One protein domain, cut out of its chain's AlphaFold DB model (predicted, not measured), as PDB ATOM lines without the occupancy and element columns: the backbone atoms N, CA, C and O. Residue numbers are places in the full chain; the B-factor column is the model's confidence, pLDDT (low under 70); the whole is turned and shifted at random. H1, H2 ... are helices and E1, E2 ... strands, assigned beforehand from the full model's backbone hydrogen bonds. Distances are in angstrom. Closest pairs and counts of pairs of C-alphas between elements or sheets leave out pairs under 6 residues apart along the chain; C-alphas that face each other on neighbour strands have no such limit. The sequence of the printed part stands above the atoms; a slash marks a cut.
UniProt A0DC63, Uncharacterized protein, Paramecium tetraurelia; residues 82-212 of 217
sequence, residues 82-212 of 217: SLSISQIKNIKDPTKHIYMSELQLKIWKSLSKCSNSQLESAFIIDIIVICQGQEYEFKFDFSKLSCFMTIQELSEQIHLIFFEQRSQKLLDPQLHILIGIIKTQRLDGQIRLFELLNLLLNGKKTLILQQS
ATOM      1  N   SER A  82      38.600  -1.127  53.264       85.81
ATOM      2  CA  SER A  82      38.511  -2.211  52.275       85.81
ATOM      3  C   SER A  82      38.635  -1.714  50.832       85.81
ATOM      4  O   SER A  82      39.040  -2.476  49.955       85.81
ATOM      5  N   LEU A  83      38.367  -0.423  50.598       89.62
ATOM      6  CA  LEU A  83      38.480   0.232  49.292       89.62
ATOM      7  C   LEU A  83      39.831   0.930  49.086       89.62
ATOM      8  O   LEU A  83      40.014   1.634  48.092       89.62
ATOM      9  N   SER A  84      40.784   0.770  50.009       92.69
ATOM     10  CA  SER A  84      42.107   1.384  49.877       92.69
ATOM     11  C   SER A  84      42.938   0.762  48.747       92.69
ATOM     12  O   SER A  84      42.779  -0.411  48.399       92.69
ATOM     13  N   ILE A  85      43.873   1.534  48.190       92.88
ATOM     14  CA  ILE A  85      44.821   1.083  47.155       92.88
ATOM     15  C   ILE A  85      45.577  -0.193  47.568       92.88
ATOM     16  O   ILE A  85      45.739  -1.100  46.752       92.88
ATOM     17  N   SER A  86      45.964  -0.314  48.843       92.56
ATOM     18  CA  SER A  86      46.611  -1.516  49.389       92.56
ATOM     19  C   SER A  86      45.750  -2.781  49.280       92.56
ATOM     20  O   SER A  86      46.281  -3.886  49.181       92.56
ATOM     21  N   GLN A  87      44.423  -2.625  49.267       92.25
ATOM     22  CA  GLN A  87      43.436  -3.704  49.222       92.25
ATOM     23  C   GLN A  87      42.843  -3.925  47.824       92.25
ATOM     24  O   GLN A  87      41.941  -4.748  47.678       92.25
ATOM     25  N   ILE A  88      43.357  -3.266  46.775       91.75
ATOM     26  CA  ILE A  88      42.763  -3.287  45.423       91.75
ATOM     27  C   ILE A  88      42.500  -4.701  44.865       91.75
ATOM     28  O   ILE A  88      41.516  -4.924  44.165       91.75
ATOM     29  N   LYS A  89      43.336  -5.685  45.222       91.31
ATOM     30  CA  LYS A  89      43.185  -7.094  44.813       91.31
ATOM     31  C   LYS A  89      42.052  -7.841  45.528       91.31
ATOM     32  O   LYS A  89      41.589  -8.858  45.021       91.31
ATOM     33  N   ASN A  90      41.613  -7.351  46.687       90.62
ATOM     34  CA  ASN A  90      40.566  -7.959  47.512       90.62
ATOM     35  C   ASN A  90      39.158  -7.470  47.117       90.62
ATOM     36  O   ASN A  90      38.161  -8.125  47.434       90.62
ATOM     37  N   ILE A  91      39.073  -6.366  46.371       89.81
ATOM     38  CA  ILE A  91      37.836  -5.824  45.801       89.81
ATOM     39  C   ILE A  91      37.398  -6.716  44.626       89.81
ATOM     40  O   ILE A  91      37.873  -6.589  43.495       89.81
ATOM     41  N   LYS A  92      36.482  -7.650  44.906       85.25
ATOM     42  CA  LYS A  92      36.020  -8.667  43.939       85.25
ATOM     43  C   LYS A  92      35.250  -8.095  42.747       85.25
ATOM     44  O   LYS A  92      35.263  -8.695  41.678       85.25
ATOM     45  N   ASP A  93      34.554  -6.979  42.942       86.50
ATOM     46  CA  ASP A  93      33.697  -6.365  41.931       86.50
ATOM     47  C   ASP A  93      33.725  -4.833  42.073       86.50
ATOM     48  O   ASP A  93      33.002  -4.283  42.906       86.50
ATOM     49  N   PRO A  94      34.556  -4.125  41.287       86.94
ATOM     50  CA  PRO A  94      34.644  -2.670  41.365       86.94
ATOM     51  C   PRO A  94      33.372  -1.963  40.875       86.94
ATOM     52  O   PRO A  94      33.129  -0.820  41.261       86.94
ATOM     53  N   THR A  95      32.541  -2.625  40.059       87.50
ATOM     54  CA  THR A  95      31.368  -1.987  39.436       87.50
ATOM     55  C   THR A  95      30.247  -1.699  40.431       87.50
ATOM     56  O   THR A  95      29.455  -0.786  40.215       87.50
ATOM     57  N   LYS A  96      30.238  -2.403  41.571       86.56
ATOM     58  CA  LYS A  96      29.355  -2.128  42.719       86.56
ATOM     59  C   LYS A  96      29.665  -0.817  43.436       86.56
ATOM     60  O   LYS A  96      28.794  -0.290  44.118       86.56
ATOM     61  N   HIS A  97      30.890  -0.318  43.307       83.75
ATOM     62  CA  HIS A  97      31.321   0.920  43.948       83.75
ATOM     63  C   HIS A  97      31.223   2.104  42.991       83.75
ATOM     64  O   HIS A  97      30.875   3.204  43.414       83.75
ATOM     65  N   ILE A  98      31.525   1.894  41.704       86.19
ATOM     66  CA  ILE A  98      31.493   2.959  40.706       86.19
ATOM     67  C   ILE A  98      31.382   2.412  39.277       86.19
ATOM     68  O   ILE A  98      31.979   1.390  38.938       86.19
ATOM     69  N   TYR A  99      30.671   3.128  38.400       88.62
ATOM     70  CA  TYR A  99      30.673   2.812  36.971       88.62
ATOM     71  C   TYR A  99      32.082   2.991  36.375       88.62
ATOM     72  O   TYR A  99      32.819   3.924  36.727       88.62
ATOM     73  N   MET A 100      32.458   2.084  35.472       88.69
ATOM     74  CA  MET A 100      33.773   2.038  34.835       88.69
ATOM     75  C   MET A 100      33.651   1.875  33.325       88.69
ATOM     76  O   MET A 100      32.865   1.061  32.844       88.69
ATOM     77  N   SER A 101      34.490   2.601  32.587       92.44
ATOM     78  CA  SER A 101      34.677   2.378  31.152       92.44
ATOM     79  C   SER A 101      35.365   1.034  30.874       92.44
ATOM     80  O   SER A 101      36.014   0.450  31.746       92.44
ATOM     81  N   GLU A 102      35.312   0.553  29.629       92.69
ATOM     82  CA  GLU A 102      36.067  -0.646  29.241       92.69
ATOM     83  C   GLU A 102      37.572  -0.526  29.511       92.69
ATOM     84  O   GLU A 102      38.216  -1.513  29.868       92.69
ATOM     85  N   LEU A 103      38.143   0.670  29.322       93.31
ATOM     86  CA  LEU A 103      39.557   0.931  29.582       93.31
ATOM     87  C   LEU A 103      39.861   0.784  31.076       93.31
ATOM     88  O   LEU A 103      40.797   0.077  31.441       93.31
ATOM     89  N   GLN A 104      39.021   1.366  31.933       93.81
ATOM     90  CA  GLN A 104      39.120   1.230  33.387       93.81
ATOM     91  C   GLN A 104      38.997  -0.234  33.834       93.81
ATOM     92  O   GLN A 104      39.807  -0.699  34.634       93.81
ATOM     93  N   LEU A 105      38.072  -1.004  33.251       93.56
ATOM     94  CA  LEU A 105      37.941  -2.444  33.514       93.56
ATOM     95  C   LEU A 105      39.161  -3.253  33.034       93.56
ATOM     96  O   LEU A 105      39.559  -4.213  33.699       93.56
ATOM     97  N   LYS A 106      39.776  -2.884  31.901       94.81
ATOM     98  CA  LYS A 106      41.029  -3.491  31.405       94.81
ATOM     99  C   LYS A 106      42.199  -3.187  32.348       94.81
ATOM    100  O   LYS A 106      42.931  -4.109  32.704       94.81
ATOM    101  N   ILE A 107      42.326  -1.942  32.814       94.94
ATOM    102  CA  ILE A 107      43.318  -1.526  33.819       94.94
ATOM    103  C   ILE A 107      43.120  -2.310  35.125       94.94
ATOM    104  O   ILE A 107      44.068  -2.907  35.632       94.94
ATOM    105  N   TRP A 108      41.888  -2.399  35.632       94.00
ATOM    106  CA  TRP A 108      41.575  -3.137  36.860       94.00
ATOM    107  C   TRP A 108      41.965  -4.620  36.776       94.00
ATOM    108  O   TRP A 108      42.607  -5.160  37.676       94.00
ATOM    109  N   LYS A 109      41.645  -5.271  35.648       92.81
ATOM    110  CA  LYS A 109      42.036  -6.662  35.345       92.81
ATOM    111  C   LYS A 109      43.546  -6.857  35.151       92.81
ATOM    112  O   LYS A 109      43.998  -8.003  35.157       92.81
ATOM    113  N   SER A 110      44.306  -5.785  34.929       93.44
ATOM    114  CA  SER A 110      45.772  -5.807  34.921       93.44
ATOM    115  C   SER A 110      46.307  -5.752  36.355       93.44
ATOM    116  O   SER A 110      47.025  -6.653  36.783       93.44
ATOM    117  N   LEU A 111      45.853  -4.765  37.136       94.44
ATOM    118  CA  LEU A 111      46.260  -4.551  38.530       94.44
ATOM    119  C   LEU A 111      45.965  -5.754  39.435       94.44
ATOM    120  O   LEU A 111      46.779  -6.093  40.292       94.44
ATOM    121  N   SER A 112      44.841  -6.446  39.221       90.94
ATOM    122  CA  SER A 112      44.497  -7.645  39.997       90.94
ATOM    123  C   SER A 112      45.468  -8.817  39.790       90.94
ATOM    124  O   SER A 112      45.573  -9.683  40.662       90.94
ATOM    125  N   LYS A 113      46.214  -8.833  38.674       92.38
ATOM    126  CA  LYS A 113      47.228  -9.850  38.344       92.38
ATOM    127  C   LYS A 113      48.626  -9.514  38.868       92.38
ATOM    128  O   LYS A 113      49.467 -10.408  38.914       92.38
ATOM    129  N   CYS A 114      48.891  -8.268  39.261       93.44
ATOM    130  CA  CYS A 114      50.184  -7.877  39.821       93.44
ATOM    131  C   CYS A 114      50.475  -8.621  41.136       93.44
ATOM    132  O   CYS A 114      49.572  -8.904  41.936       93.44
ATOM    133  N   SER A 115      51.749  -8.914  41.403       93.88
ATOM    134  CA  SER A 115      52.176  -9.360  42.732       93.88
ATOM    135  C   SER A 115      52.009  -8.224  43.747       93.88
ATOM    136  O   SER A 115      52.042  -7.045  43.393       93.88
ATOM    137  N   ASN A 116      51.858  -8.563  45.028       92.25
ATOM    138  CA  ASN A 116      51.745  -7.542  46.074       92.25
ATOM    139  C   ASN A 116      53.020  -6.680  46.123       92.25
ATOM    140  O   ASN A 116      52.921  -5.461  46.149       92.25
ATOM    141  N   SER A 117      54.199  -7.294  45.960       91.69
ATOM    142  CA  SER A 117      55.484  -6.587  45.874       91.69
ATOM    143  C   SER A 117      55.575  -5.588  44.710       91.69
ATOM    144  O   SER A 117      56.187  -4.532  44.862       91.69
ATOM    145  N   GLN A 118      54.955  -5.877  43.558       92.69
ATOM    146  CA  GLN A 118      54.874  -4.922  42.449       92.69
ATOM    147  C   GLN A 118      54.020  -3.714  42.840       92.69
ATOM    148  O   GLN A 118      54.480  -2.584  42.678       92.69
ATOM    149  N   LEU A 119      52.825  -3.947  43.400       93.56
ATOM    150  CA  LEU A 119      51.924  -2.880  43.854       93.56
ATOM    151  C   LEU A 119      52.579  -2.014  44.941       93.56
ATOM    152  O   LEU A 119      52.649  -0.795  44.792       93.56
ATOM    153  N   GLU A 120      53.146  -2.644  45.971       92.38
ATOM    154  CA  GLU A 120      53.862  -1.990  47.075       92.38
ATOM    155  C   GLU A 120      55.013  -1.108  46.582       92.38
ATOM    156  O   GLU A 120      55.203   0.001  47.084       92.38
ATOM    157  N   SER A 121      55.729  -1.537  45.535       90.81
ATOM    158  CA  SER A 121      56.804  -0.737  44.936       90.81
ATOM    159  C   SER A 121      56.331   0.599  44.342       90.81
ATOM    160  O   SER A 121      57.166   1.473  44.098       90.81
ATOM    161  N   ALA A 122      55.029   0.762  44.092       92.19
ATOM    162  CA  ALA A 122      54.420   1.947  43.497       92.19
ATOM    163  C   ALA A 122      53.584   2.786  44.482       92.19
ATOM    164  O   ALA A 122      53.132   3.855  44.085       92.19
ATOM    165  N   PHE A 123      53.389   2.358  45.738       92.19
ATOM    166  CA  PHE A 123      52.584   3.098  46.731       92.19
ATOM    167  C   PHE A 123      53.258   4.368  47.262       92.19
ATOM    168  O   PHE A 123      52.569   5.311  47.650       92.19
ATOM    169  N   ILE A 124      54.593   4.392  47.297       91.62
ATOM    170  CA  ILE A 124      55.371   5.561  47.710       91.62
ATOM    171  C   ILE A 124      55.844   6.290  46.454       91.62
ATOM    172  O   ILE A 124      56.609   5.739  45.659       91.62
ATOM    173  N   ILE A 125      55.402   7.536  46.312       91.62
ATOM    174  CA  ILE A 125      55.751   8.439  45.214       91.62
ATOM    175  C   ILE A 125      56.499   9.660  45.733       91.62
ATOM    176  O   ILE A 125      56.301  10.106  46.863       91.62
ATOM    177  N   ASP A 126      57.359  10.203  44.882       91.69
ATOM    178  CA  ASP A 126      58.043  11.466  45.125       91.69
ATOM    179  C   ASP A 126      57.136  12.604  44.629       91.69
ATOM    180  O   ASP A 126      56.660  12.587  43.492       91.69
ATOM    181  N   ILE A 127      56.866  13.585  45.483       93.62
ATOM    182  CA  ILE A 127      56.095  14.782  45.159       93.62
ATOM    183  C   ILE A 127      57.041  15.975  45.139       93.62
ATOM    184  O   ILE A 127      57.688  16.272  46.144       93.62
ATOM    185  N   ILE A 128      57.056  16.694  44.021       93.75
ATOM    186  CA  ILE A 128      57.689  18.008  43.899       93.75
ATOM    187  C   ILE A 128      56.579  19.061  43.880       93.75
ATOM    188  O   ILE A 128      55.672  18.994  43.056       93.75
ATOM    189  N   VAL A 129      56.640  20.042  44.775       93.62
ATOM    190  CA  VAL A 129      55.730  21.192  44.794       93.62
ATOM    191  C   VAL A 129      56.460  22.415  44.262       93.62
ATOM    192  O   VAL A 129      57.493  22.793  44.815       93.62
ATOM    193  N   ILE A 130      55.911  23.044  43.223       91.38
ATOM    194  CA  ILE A 130      56.439  24.281  42.637       91.38
ATOM    195  C   ILE A 130      55.556  25.446  43.091       91.38
ATOM    196  O   ILE A 130      54.396  25.558  42.688       91.38
ATOM    197  N   CYS A 131      56.107  26.326  43.927       88.19
ATOM    198  CA  CYS A 131      55.410  27.487  44.479       88.19
ATOM    199  C   CYS A 131      56.317  28.724  44.422       88.19
ATOM    200  O   CYS A 131      57.421  28.707  44.960       88.19
ATOM    201  N   GLN A 132      55.864  29.803  43.772       84.25
ATOM    202  CA  GLN A 132      56.588  31.088  43.685       84.25
ATOM    203  C   GLN A 132      58.056  30.959  43.206       84.25
ATOM    204  O   GLN A 132      58.949  31.639  43.706       84.25
ATOM    205  N   GLY A 133      58.318  30.054  42.255       80.38
ATOM    206  CA  GLY A 133      59.669  29.784  41.741       80.38
ATOM    207  C   GLY A 133      60.583  29.005  42.698       80.38
ATOM    208  O   GLY A 133      61.775  28.893  42.432       80.38
ATOM    209  N   GLN A 134      60.052  28.470  43.803       86.81
ATOM    210  CA  GLN A 134      60.756  27.561  44.707       86.81
ATOM    211  C   GLN A 134      60.195  26.143  44.576       86.81
ATOM    212  O   GLN A 134      58.986  25.948  44.440       86.81
ATOM    213  N   GLU A 135      61.093  25.164  44.648       89.06
ATOM    214  CA  GLU A 135      60.768  23.741  44.626       89.06
ATOM    215  C   GLU A 135      60.882  23.141  46.030       89.06
ATOM    216  O   GLU A 135      61.811  23.445  46.790       89.06
ATOM    217  N   TYR A 136      59.939  22.260  46.362       90.00
ATOM    218  CA  TYR A 136      59.916  21.515  47.614       90.00
ATOM    219  C   TYR A 136      59.619  20.043  47.343       90.00
ATOM    220  O   TYR A 136      58.604  19.726  46.732       90.00
ATOM    221  N   GLU A 137      60.468  19.142  47.832       91.12
ATOM    222  CA  GLU A 137      60.313  17.698  47.622       91.12
ATOM    223  C   GLU A 137      59.899  16.978  48.915       91.12
ATOM    224  O   GLU A 137      60.443  17.253  49.992       91.12
ATOM    225  N   PHE A 138      58.959  16.034  48.805       88.44
ATOM    226  CA  PHE A 138      58.629  15.063  49.852       88.44
ATOM    227  C   PHE A 138      58.161  13.726  49.275       88.44
ATOM    228  O   PHE A 138      57.729  13.645  48.131       88.44
ATOM    229  N   LYS A 139      58.207  12.665  50.089       90.75
ATOM    230  CA  LYS A 139      57.614  11.368  49.739       90.75
ATOM    231  C   LYS A 139      56.190  11.279  50.269       90.75
ATOM    232  O   LYS A 139      55.950  11.604  51.432       90.75
ATOM    233  N   PHE A 140      55.278  10.795  49.437       91.06
ATOM    234  CA  PHE A 140      53.878  10.575  49.775       91.06
ATOM    235  C   PHE A 140      53.521   9.098  49.589       91.06
ATOM    236  O   PHE A 140      53.824   8.506  48.556       91.06
ATOM    237  N   ASP A 141      52.898   8.506  50.605       91.44
ATOM    238  CA  ASP A 141      52.386   7.135  50.578       91.44
ATOM    239  C   ASP A 141      50.867   7.184  50.401       91.44
ATOM    240  O   ASP A 141      50.153   7.651  51.291       91.44
ATOM    241  N   PHE A 142      50.379   6.713  49.253       92.56
ATOM    242  CA  PHE A 142      48.948   6.703  48.937       92.56
ATOM    243  C   PHE A 142      48.282   5.328  49.128       92.56
ATOM    244  O   PHE A 142      47.109   5.165  48.791       92.56
ATOM    245  N   SER A 143      48.984   4.344  49.708       92.94
ATOM    246  CA  SER A 143      48.482   2.971  49.920       92.94
ATOM    247  C   SER A 143      47.141   2.900  50.662       92.94
ATOM    248  O   SER A 143      46.331   2.006  50.404       92.94
ATOM    249  N   LYS A 144      46.890   3.846  51.574       92.12
ATOM    250  CA  LYS A 144      45.672   3.926  52.393       92.12
ATOM    251  C   LYS A 144      44.538   4.753  51.782       92.12
ATOM    252  O   LYS A 144      43.429   4.729  52.320       92.12
ATOM    253  N   LEU A 145      44.793   5.492  50.700       93.00
ATOM    254  CA  LEU A 145      43.755   6.281  50.033       93.00
ATOM    255  C   LEU A 145      42.787   5.354  49.290       93.00
ATOM    256  O   LEU A 145      43.178   4.275  48.836       93.00
ATOM    257  N   SER A 146      41.530   5.780  49.150       93.00
ATOM    258  CA  SER A 146      40.526   5.054  48.363       93.00
ATOM    259  C   SER A 146      40.986   4.910  46.914       93.00
ATOM    260  O   SER A 146      41.316   5.897  46.262       93.00
ATOM    261  N   CYS A 147      40.964   3.695  46.369       93.00
ATOM    262  CA  CYS A 147      41.370   3.444  44.987       93.00
ATOM    263  C   CYS A 147      40.483   4.142  43.939       93.00
ATOM    264  O   CYS A 147      40.925   4.335  42.805       93.00
ATOM    265  N   PHE A 148      39.269   4.555  44.322       93.31
ATOM    266  CA  PHE A 148      38.329   5.294  43.474       93.31
ATOM    267  C   PHE A 148      38.456   6.818  43.578       93.31
ATOM    268  O   PHE A 148      37.822   7.509  42.785       93.31
ATOM    269  N   MET A 149      39.268   7.329  44.513       93.69
ATOM    270  CA  MET A 149      39.576   8.755  44.632       93.69
ATOM    271  C   MET A 149      40.151   9.291  43.319       93.69
ATOM    272  O   MET A 149      40.889   8.595  42.618       93.69
ATOM    273  N   THR A 150      39.804  10.523  42.989       94.88
ATOM    274  CA  THR A 150      40.208  11.225  41.774       94.88
ATOM    275  C   THR A 150      41.565  11.917  41.924       94.88
ATOM    276  O   THR A 150      42.037  12.197  43.029       94.88
ATOM    277  N   ILE A 151      42.206  12.243  40.799       95.00
ATOM    278  CA  ILE A 151      43.415  13.077  40.777       95.00
ATOM    279  C   ILE A 151      43.138  14.479  41.331       95.00
ATOM    280  O   ILE A 151      44.031  15.063  41.944       95.00
ATOM    281  N   GLN A 152      41.928  15.020  41.155       93.75
ATOM    282  CA  GLN A 152      41.563  16.301  41.758       93.75
ATOM    283  C   GLN A 152      41.605  16.229  43.295       93.75
ATOM    284  O   GLN A 152      42.317  17.016  43.917       93.75
ATOM    285  N   GLU A 153      40.934  15.244  43.900       93.12
ATOM    286  CA  GLU A 153      40.953  15.033  45.357       93.12
ATOM    287  C   GLU A 153      42.377  14.770  45.880       93.12
ATOM    288  O   GLU A 153      42.772  15.310  46.915       93.12
ATOM    289  N   LEU A 154      43.194  14.005  45.140       94.19
ATOM    290  CA  LEU A 154      44.612  13.815  45.466       94.19
ATOM    291  C   LEU A 154      45.391  15.144  45.436       94.19
ATOM    292  O   LEU A 154      46.202  15.400  46.326       94.19
ATOM    293  N   SER A 155      45.151  15.993  44.431       94.00
ATOM    294  CA  SER A 155      45.789  17.311  44.299       94.00
ATOM    295  C   SER A 155      45.479  18.196  45.505       94.00
ATOM    296  O   SER A 155      46.378  18.809  46.085       94.00
ATOM    297  N   GLU A 156      44.215  18.201  45.931       92.19
ATOM    298  CA  GLU A 156      43.743  18.933  47.105       92.19
ATOM    299  C   GLU A 156      44.385  18.407  48.400       92.19
ATOM    300  O   GLU A 156      44.887  19.209  49.187       92.19
ATOM    301  N   GLN A 157      44.483  17.087  48.600       90.44
ATOM    302  CA  GLN A 157      45.162  16.513  49.774       90.44
ATOM    303  C   GLN A 157      46.654  16.852  49.837       90.44
ATOM    304  O   GLN A 157      47.157  17.261  50.885       90.44
ATOM    305  N   ILE A 158      47.371  16.712  48.719       92.88
ATOM    306  CA  ILE A 158      48.800  17.045  48.637       92.88
ATOM    307  C   ILE A 158      49.001  18.552  48.880       92.88
ATOM    308  O   ILE A 158      49.931  18.947  49.589       92.88
ATOM    309  N   HIS A 159      48.106  19.396  48.358       92.50
ATOM    310  CA  HIS A 159      48.121  20.834  48.613       92.50
ATOM    311  C   HIS A 159      47.849  21.179  50.087       92.50
ATOM    312  O   HIS A 159      48.547  22.034  50.629       92.50
ATOM    313  N   LEU A 160      46.900  20.513  50.756       90.56
ATOM    314  CA  LEU A 160      46.642  20.705  52.189       90.56
ATOM    315  C   LEU A 160      47.885  20.377  53.028       90.56
ATOM    316  O   LEU A 160      48.305  21.201  53.835       90.56
ATOM    317  N   ILE A 161      48.533  19.237  52.766       89.44
ATOM    318  CA  ILE A 161      49.778  18.829  53.445       89.44
ATOM    319  C   ILE A 161      50.887  19.875  53.242       89.44
ATOM    320  O   ILE A 161      51.601  20.225  54.184       89.44
ATOM    321  N   PHE A 162      51.026  20.406  52.024       90.50
ATOM    322  CA  PHE A 162      51.978  21.479  51.735       90.50
ATOM    323  C   PHE A 162      51.636  22.781  52.479       90.50
ATOM    324  O   PHE A 162      52.519  23.400  53.081       90.50
ATOM    325  N   PHE A 163      50.361  23.179  52.485       91.00
ATOM    326  CA  PHE A 163      49.884  24.385  53.160       91.00
ATOM    327  C   PHE A 163      50.088  24.308  54.680       91.00
ATOM    328  O   PHE A 163      50.579  25.269  55.269       91.00
ATOM    329  N   GLU A 164      49.807  23.169  55.313       88.44
ATOM    330  CA  GLU A 164      50.065  22.950  56.745       88.44
ATOM    331  C   GLU A 164      51.556  23.075  57.099       88.44
ATOM    332  O   GLU A 164      51.905  23.624  58.142       88.44
ATOM    333  N   GLN A 165      52.451  22.604  56.223       85.81
ATOM    334  CA  GLN A 165      53.899  22.603  56.473       85.81
ATOM    335  C   GLN A 165      54.612  23.914  56.106       85.81
ATOM    336  O   GLN A 165      55.710  24.172  56.608       85.81
ATOM    337  N   ARG A 166      54.046  24.725  55.201       86.19
ATOM    338  CA  ARG A 166      54.689  25.946  54.669       86.19
ATOM    339  C   ARG A 166      53.895  27.234  54.847       86.19
ATOM    340  O   ARG A 166      54.459  28.299  54.615       86.19
ATOM    341  N   SER A 167      52.615  27.152  55.204       86.81
ATOM    342  CA  SER A 167      51.666  28.279  55.201       86.81
ATOM    343  C   SER A 167      51.593  29.015  53.850       86.81
ATOM    344  O   SER A 167      51.234  30.188  53.786       86.81
ATOM    345  N   GLN A 168      51.930  28.322  52.757       86.38
ATOM    346  CA  GLN A 168      51.903  28.827  51.385       86.38
ATOM    347  C   GLN A 168      50.780  28.142  50.611       86.38
ATOM    348  O   GLN A 168      50.671  26.917  50.630       86.38
ATOM    349  N   LYS A 169      49.944  28.934  49.935       87.44
ATOM    350  CA  LYS A 169      48.784  28.445  49.185       87.44
ATOM    351  C   LYS A 169      49.052  28.504  47.683       87.44
ATOM    352  O   LYS A 169      49.440  29.551  47.170       87.44
ATOM    353  N   LEU A 170      48.779  27.405  46.986       87.81
ATOM    354  CA  LEU A 170      48.683  27.364  45.530       87.81
ATOM    355  C   LEU A 170      47.269  27.774  45.099       87.81
ATOM    356  O   LEU A 170      46.275  27.363  45.705       87.81
ATOM    357  N   LEU A 171      47.173  28.575  44.039       87.88
ATOM    358  CA  LEU A 171      45.909  28.829  43.346       87.88
ATOM    359  C   LEU A 171      45.709  27.743  42.283       87.88
ATOM    360  O   LEU A 171      46.639  27.476  41.529       87.88
ATOM    361  N   ASP A 172      44.524  27.127  42.240       87.88
ATOM    362  CA  ASP A 172      44.180  26.010  41.336       87.88
ATOM    363  C   ASP A 172      45.320  24.968  41.194       87.88
ATOM    364  O   ASP A 172      46.015  24.934  40.172       87.88
ATOM    365  N   PRO A 173      45.607  24.179  42.250       91.00
ATOM    366  CA  PRO A 173      46.713  23.227  42.245       91.00
ATOM    367  C   PRO A 173      46.452  22.076  41.263       91.00
ATOM    368  O   PRO A 173      45.474  21.336  41.385       91.00
ATOM    369  N   GLN A 174      47.366  21.881  40.314       92.62
ATOM    370  CA  GLN A 174      47.264  20.870  39.264       92.62
ATOM    371  C   GLN A 174      48.398  19.847  39.364       92.62
ATOM    372  O   GLN A 174      49.584  20.190  39.306       92.62
ATOM    373  N   LEU A 175      48.029  18.567  39.436       94.62
ATOM    374  CA  LEU A 175      48.976  17.458  39.402       94.62
ATOM    375  C   LEU A 175      49.431  17.128  37.979       94.62
ATOM    376  O   LEU A 175      48.645  16.984  37.041       94.62
ATOM    377  N   HIS A 176      50.738  16.965  37.848       93.44
ATOM    378  CA  HIS A 176      51.425  16.545  36.641       93.44
ATOM    379  C   HIS A 176      52.253  15.299  36.957       93.44
ATOM    380  O   HIS A 176      52.771  15.163  38.062       93.44
ATOM    381  N   ILE A 177      52.420  14.396  35.995       92.88
ATOM    382  CA  ILE A 177      53.341  13.261  36.106       92.88
ATOM    383  C   ILE A 177      54.629  13.561  35.336       92.88
ATOM    384  O   ILE A 177      54.580  14.038  34.198       92.88
ATOM    385  N   LEU A 178      55.783  13.279  35.946       88.75
ATOM    386  CA  LEU A 178      57.076  13.377  35.272       88.75
ATOM    387  C   LEU A 178      57.329  12.116  34.433       88.75
ATOM    388  O   LEU A 178      57.181  10.982  34.895       88.75
ATOM    389  N   ILE A 179      57.716  12.319  33.179       82.44
ATOM    390  CA  ILE A 179      57.946  11.287  32.170       82.44
ATOM    391  C   ILE A 179      59.417  11.350  31.753       82.44
ATOM    392  O   ILE A 179      59.859  12.275  31.069       82.44
ATOM    393  N   GLY A 180      60.180  10.340  32.172       74.81
ATOM    394  CA  GLY A 180      61.611  10.245  31.903       74.81
ATOM    395  C   GLY A 180      62.410  11.300  32.668       74.81
ATOM    396  O   GLY A 180      62.496  11.259  33.897       74.81
ATOM    397  N   ILE A 181      63.039  12.212  31.924       71.56
ATOM    398  CA  ILE A 181      63.878  13.288  32.465       71.56
ATOM    399  C   ILE A 181      63.182  14.645  32.363       71.56
ATOM    400  O   ILE A 181      63.172  15.380  33.344       71.56
ATOM    401  N   ILE A 182      62.623  14.959  31.188       74.94
ATOM    402  CA  ILE A 182      62.324  16.345  30.805       74.94
ATOM    403  C   ILE A 182      60.856  16.647  30.490       74.94
ATOM    404  O   ILE A 182      60.528  17.789  30.185       74.94
ATOM    405  N   LYS A 183      59.971  15.646  30.477       83.69
ATOM    406  CA  LYS A 183      58.594  15.833  30.007       83.69
ATOM    407  C   LYS A 183      57.625  15.728  31.169       83.69
ATOM    408  O   LYS A 183      57.516  14.673  31.783       83.69
ATOM    409  N   THR A 184      56.875  16.786  31.437       87.62
ATOM    410  CA  THR A 184      55.710  16.722  32.321       87.62
ATOM    411  C   THR A 184      54.441  16.536  31.499       87.62
ATOM    412  O   THR A 184      54.330  16.999  30.364       87.62
ATOM    413  N   GLN A 185      53.476  15.816  32.061       90.31
ATOM    414  CA  GLN A 185      52.135  15.690  31.501       90.31
ATOM    415  C   GLN A 185      51.133  16.012  32.602       90.31
ATOM    416  O   GLN A 185      51.152  15.363  33.647       90.31
ATOM    417  N   ARG A 186      50.264  17.004  32.378       92.75
ATOM    418  CA  ARG A 186      49.126  17.266  33.265       92.75
ATOM    419  C   ARG A 186      48.258  16.011  33.333       92.75
ATOM    420  O   ARG A 186      47.918  15.443  32.295       92.75
ATOM    421  N   LEU A 187      47.928  15.581  34.544       93.31
ATOM    422  CA  LEU A 187      46.949  14.526  34.753       93.31
ATOM    423  C   LEU A 187      45.546  15.141  34.664       93.31
ATOM    424  O   LEU A 187      45.306  16.235  35.176       93.31
ATOM    425  N   ASP A 188      44.630  14.450  33.992       92.81
ATOM    426  CA  ASP A 188      43.212  14.807  34.025       92.81
ATOM    427  C   ASP A 188      42.684  14.582  35.451       92.81
ATOM    428  O   ASP A 188      42.950  13.543  36.062       92.81
ATOM    429  N   GLY A 189      41.962  15.569  35.984       91.38
ATOM    430  CA  GLY A 189      41.415  15.534  37.337       91.38
ATOM    431  C   GLY A 189      40.442  14.377  37.568       91.38
ATOM    432  O   GLY A 189      40.338  13.924  38.702       91.38
ATOM    433  N   GLN A 190      39.787  13.869  36.516       92.56
ATOM    434  CA  GLN A 190      38.797  12.782  36.587       92.56
ATOM    435  C   GLN A 190      39.408  11.368  36.599       92.56
ATOM    436  O   GLN A 190      38.694  10.392  36.846       92.56
ATOM    437  N   ILE A 191      40.716  11.234  36.348       94.00
ATOM    438  CA  ILE A 191      41.442   9.959  36.474       94.00
ATOM    439  C   ILE A 191      41.379   9.490  37.933       94.00
ATOM    440  O   ILE A 191      41.510  10.300  38.851       94.00
ATOM    441  N   ARG A 192      41.204   8.185  38.164       95.00
ATOM    442  CA  ARG A 192      41.129   7.605  39.518       95.00
ATOM    443  C   ARG A 192      42.475   7.048  39.994       95.00
ATOM    444  O   ARG A 192      43.334   6.694  39.185       95.00
ATOM    445  N   LEU A 193      42.671   6.908  41.308       94.94
ATOM    446  CA  LEU A 193      43.947   6.464  41.889       94.94
ATOM    447  C   LEU A 193      44.395   5.075  41.420       94.94
ATOM    448  O   LEU A 193      45.598   4.848  41.300       94.94
ATOM    449  N   PHE A 194      43.484   4.150  41.102       95.25
ATOM    450  CA  PHE A 194      43.893   2.871  40.506       95.25
ATOM    451  C   PHE A 194      44.482   3.040  39.092       95.25
ATOM    452  O   PHE A 194      45.420   2.340  38.714       95.25
ATOM    453  N   GLU A 195      43.982   3.993  38.307       95.31
ATOM    454  CA  GLU A 195      44.514   4.299  36.976       95.31
ATOM    455  C   GLU A 195      45.892   4.954  37.094       95.31
ATOM    456  O   GLU A 195      46.819   4.575  36.373       95.31
ATOM    457  N   LEU A 196      46.065   5.846  38.078       95.19
ATOM    458  CA  LEU A 196      47.374   6.377  38.455       95.19
ATOM    459  C   LEU A 196      48.335   5.256  38.876       95.19
ATOM    460  O   LEU A 196      49.447   5.204  38.362       95.19
ATOM    461  N   LEU A 197      47.920   4.327  39.743       95.38
ATOM    462  CA  LEU A 197      48.741   3.184  40.164       95.38
ATOM    463  C   LEU A 197      49.261   2.387  38.956       95.38
ATOM    464  O   LEU A 197      50.446   2.062  38.892       95.38
ATOM    465  N   ASN A 198      48.411   2.151  37.953       94.31
ATOM    466  CA  ASN A 198      48.816   1.519  36.696       94.31
ATOM    467  C   ASN A 198      49.822   2.371  35.890       94.31
ATOM    468  O   ASN A 198      50.757   1.822  35.308       94.31
ATOM    469  N   LEU A 199      49.694   3.703  35.870       91.50
ATOM    470  CA  LEU A 199      50.709   4.586  35.269       91.50
ATOM    471  C   LEU A 199      52.048   4.543  36.025       91.50
ATOM    472  O   LEU A 199      53.101   4.600  35.388       91.50
ATOM    473  N   LEU A 200      52.013   4.431  37.355       91.94
ATOM    474  CA  LEU A 200      53.206   4.428  38.205       91.94
ATOM    475  C   LEU A 200      53.992   3.108  38.103       91.94
ATOM    476  O   LEU A 200      55.222   3.112  38.010       91.94
ATOM    477  N   LEU A 201      53.282   1.976  38.021       90.94
ATOM    478  CA  LEU A 201      53.864   0.648  37.772       90.94
ATOM    479  C   LEU A 201      54.653   0.579  36.453       90.94
ATOM    480  O   LEU A 201      55.625  -0.165  36.361       90.94
ATOM    481  N   ASN A 202      54.302   1.411  35.468       84.06
ATOM    482  CA  ASN A 202      55.031   1.558  34.204       84.06
ATOM    483  C   ASN A 202      56.295   2.449  34.312       84.06
ATOM    484  O   ASN A 202      56.765   2.997  33.314       84.06
ATOM    485  N   GLY A 203      56.861   2.607  35.515       76.25
ATOM    486  CA  GLY A 203      58.193   3.186  35.740       76.25
ATOM    487  C   GLY A 203      58.239   4.690  36.036       76.25
ATOM    488  O   GLY A 203      59.323   5.269  36.063       76.25
ATOM    489  N   LYS A 204      57.095   5.337  36.280       76.25
ATOM    490  CA  LYS A 204      57.016   6.756  36.672       76.25
ATOM    491  C   LYS A 204      56.718   6.831  38.167       76.25
ATOM    492  O   LYS A 204      55.796   6.171  38.616       76.25
ATOM    493  N   LYS A 205      57.471   7.607  38.953       81.81
ATOM    494  CA  LYS A 205      57.246   7.709  40.415       81.81
ATOM    495  C   LYS A 205      57.221   9.128  40.969       81.81
ATOM    496  O   LYS A 205      56.994   9.299  42.159       81.81
ATOM    497  N   THR A 206      57.416  10.131  40.114       91.25
ATOM    498  CA  THR A 206      57.441  11.537  40.519       91.25
ATOM    499  C   THR A 206      56.207  12.258  39.992       91.25
ATOM    500  O   THR A 206      55.979  12.288  38.775       91.25
ATOM    501  N   LEU A 207      55.433  12.851  40.899       94.31
ATOM    502  CA  LEU A 207      54.389  13.817  40.568       94.31
ATOM    503  C   LEU A 207      54.871  15.234  40.878       94.31
ATOM    504  O   LEU A 207      55.662  15.455  41.793       94.31
ATOM    505  N   ILE A 208      54.368  16.194  40.113       93.25
ATOM    506  CA  ILE A 208      54.617  17.618  40.296       93.25
ATOM    507  C   ILE A 208      53.282  18.297  40.582       93.25
ATOM    508  O   ILE A 208      52.380  18.279  39.742       93.25
ATOM    509  N   LEU A 209      53.160  18.883  41.768       93.38
ATOM    510  CA  LEU A 209      52.068  19.770  42.138       93.38
ATOM    511  C   LEU A 209      52.492  21.203  41.814       93.38
ATOM    512  O   LEU A 209      53.467  21.707  42.373       93.38
ATOM    513  N   GLN A 210      51.766  21.869  40.926       91.19
ATOM    514  CA  GLN A 210      52.036  23.263  40.583       91.19
ATOM    515  C   GLN A 210      50.736  24.052  40.450       91.19
ATOM    516  O   GLN A 210      49.691  23.494  40.122       91.19
ATOM    517  N   GLN A 211      50.804  25.352  40.716       88.31
ATOM    518  CA  GLN A 211      49.699  26.270  40.449       88.31
ATOM    519  C   GLN A 211      49.382  26.296  38.946       88.31
ATOM    520  O   GLN A 211      50.295  26.309  38.115       88.31
ATOM    521  N   SER A 212      48.094  26.352  38.599       81.88
ATOM    522  CA  SER A 212      47.669  26.610  37.224       81.88
ATOM    523  C   SER A 212      48.295  27.895  36.692       81.88
ATOM    524  O   SER A 212      48.093  28.984  37.243       81.88
TER     525      SER A 212
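This is residues 82 to 212 of the 217 residues of an uncharacterized protein of Paramecium tetraurelia (UniProt A0DC63). A strongly twisted sheet of five strands with the long helix H3 packed over one face makes one end of an elongated model, and a small cluster of three short helices, H1, H2 and H4, makes the other. H4 sits between H1 and H2 on one side and the sheet on the other, and residues 82 to 101, with no named element, lie at the helical end. The printed part has 131 residues, ordered H1 H2 E1 E2 H3 E3 E4 H4 E5, four named helices and five named strands; the class is mixed, helices and strands. The sheet's order is E2 E1 E5 E3 E4, mixed. The whole is compact, with a radius of gyration of the C-alphas of 14.9 A and spans of 44 by 28 by 23 A.

Start at Ser 82 and pass to C-alpha 102 at (36.067, -0.646, 29.241), where H1, residues 102 to 111, begins. H2 holds residues 116 to 123; E1, residues 124 to 131, then runs 22.2 A and E2, residues 134 to 141, 22.8 A. Find C-alpha 151 at (43.415, 13.077, 40.777); from there H3 runs 22.0 A to residue 166. Next come E3, residues 173 to 179, 19.2 A, E4, residues 183 to 186, and H4, residues 193 to 201. E5, residues 206 to 211, ends at C-alpha 211, (49.699, 26.270, 40.449).

Begin with the hairpin E1 and E2, antiparallel, with N 127 and O 138 2.8 A apart. E1 is parallel to E5, with N 209 and O 128 at 2.8 A. E5 is antiparallel to E3, N 176 to O 208 2.8 A, and the hairpin E3 and E4 has N 177 and O 185 at 2.8 A. H3 is on the sheet, two layers, a helix on one face; its closest C-alphas to E3 are Ser 155 and Leu 175, 5.8 A. Two split strand-helix-strand units, strands running the same way with others between them, are E2, H3, E3 and E4, H4, E5, both with right-handed crossovers. H4 only grazes the sheet, with residues 196 to 200. H4 touches H2, about perpendicular at 76 degrees, closest at C-alphas Ala 122 and Leu 201, 5.9 A. H4 touches H1 at a steep tilt of 57 degrees, closest at C-alphas Ile 107 and Glu 195, 6.7 A. H1 and H3 are apart. Every O i to N i+4 pair is within hydrogen-bond range in H1, H3 and H4; in H2, 3 of 4 are.

The C-alphas farthest apart, Lys 92 and Gly 133, are 45.2 A from each other. The printed part has no cut, and no link between named elements is long. Mean pLDDT of the printed part is 90.4, and no printed residue is under 70.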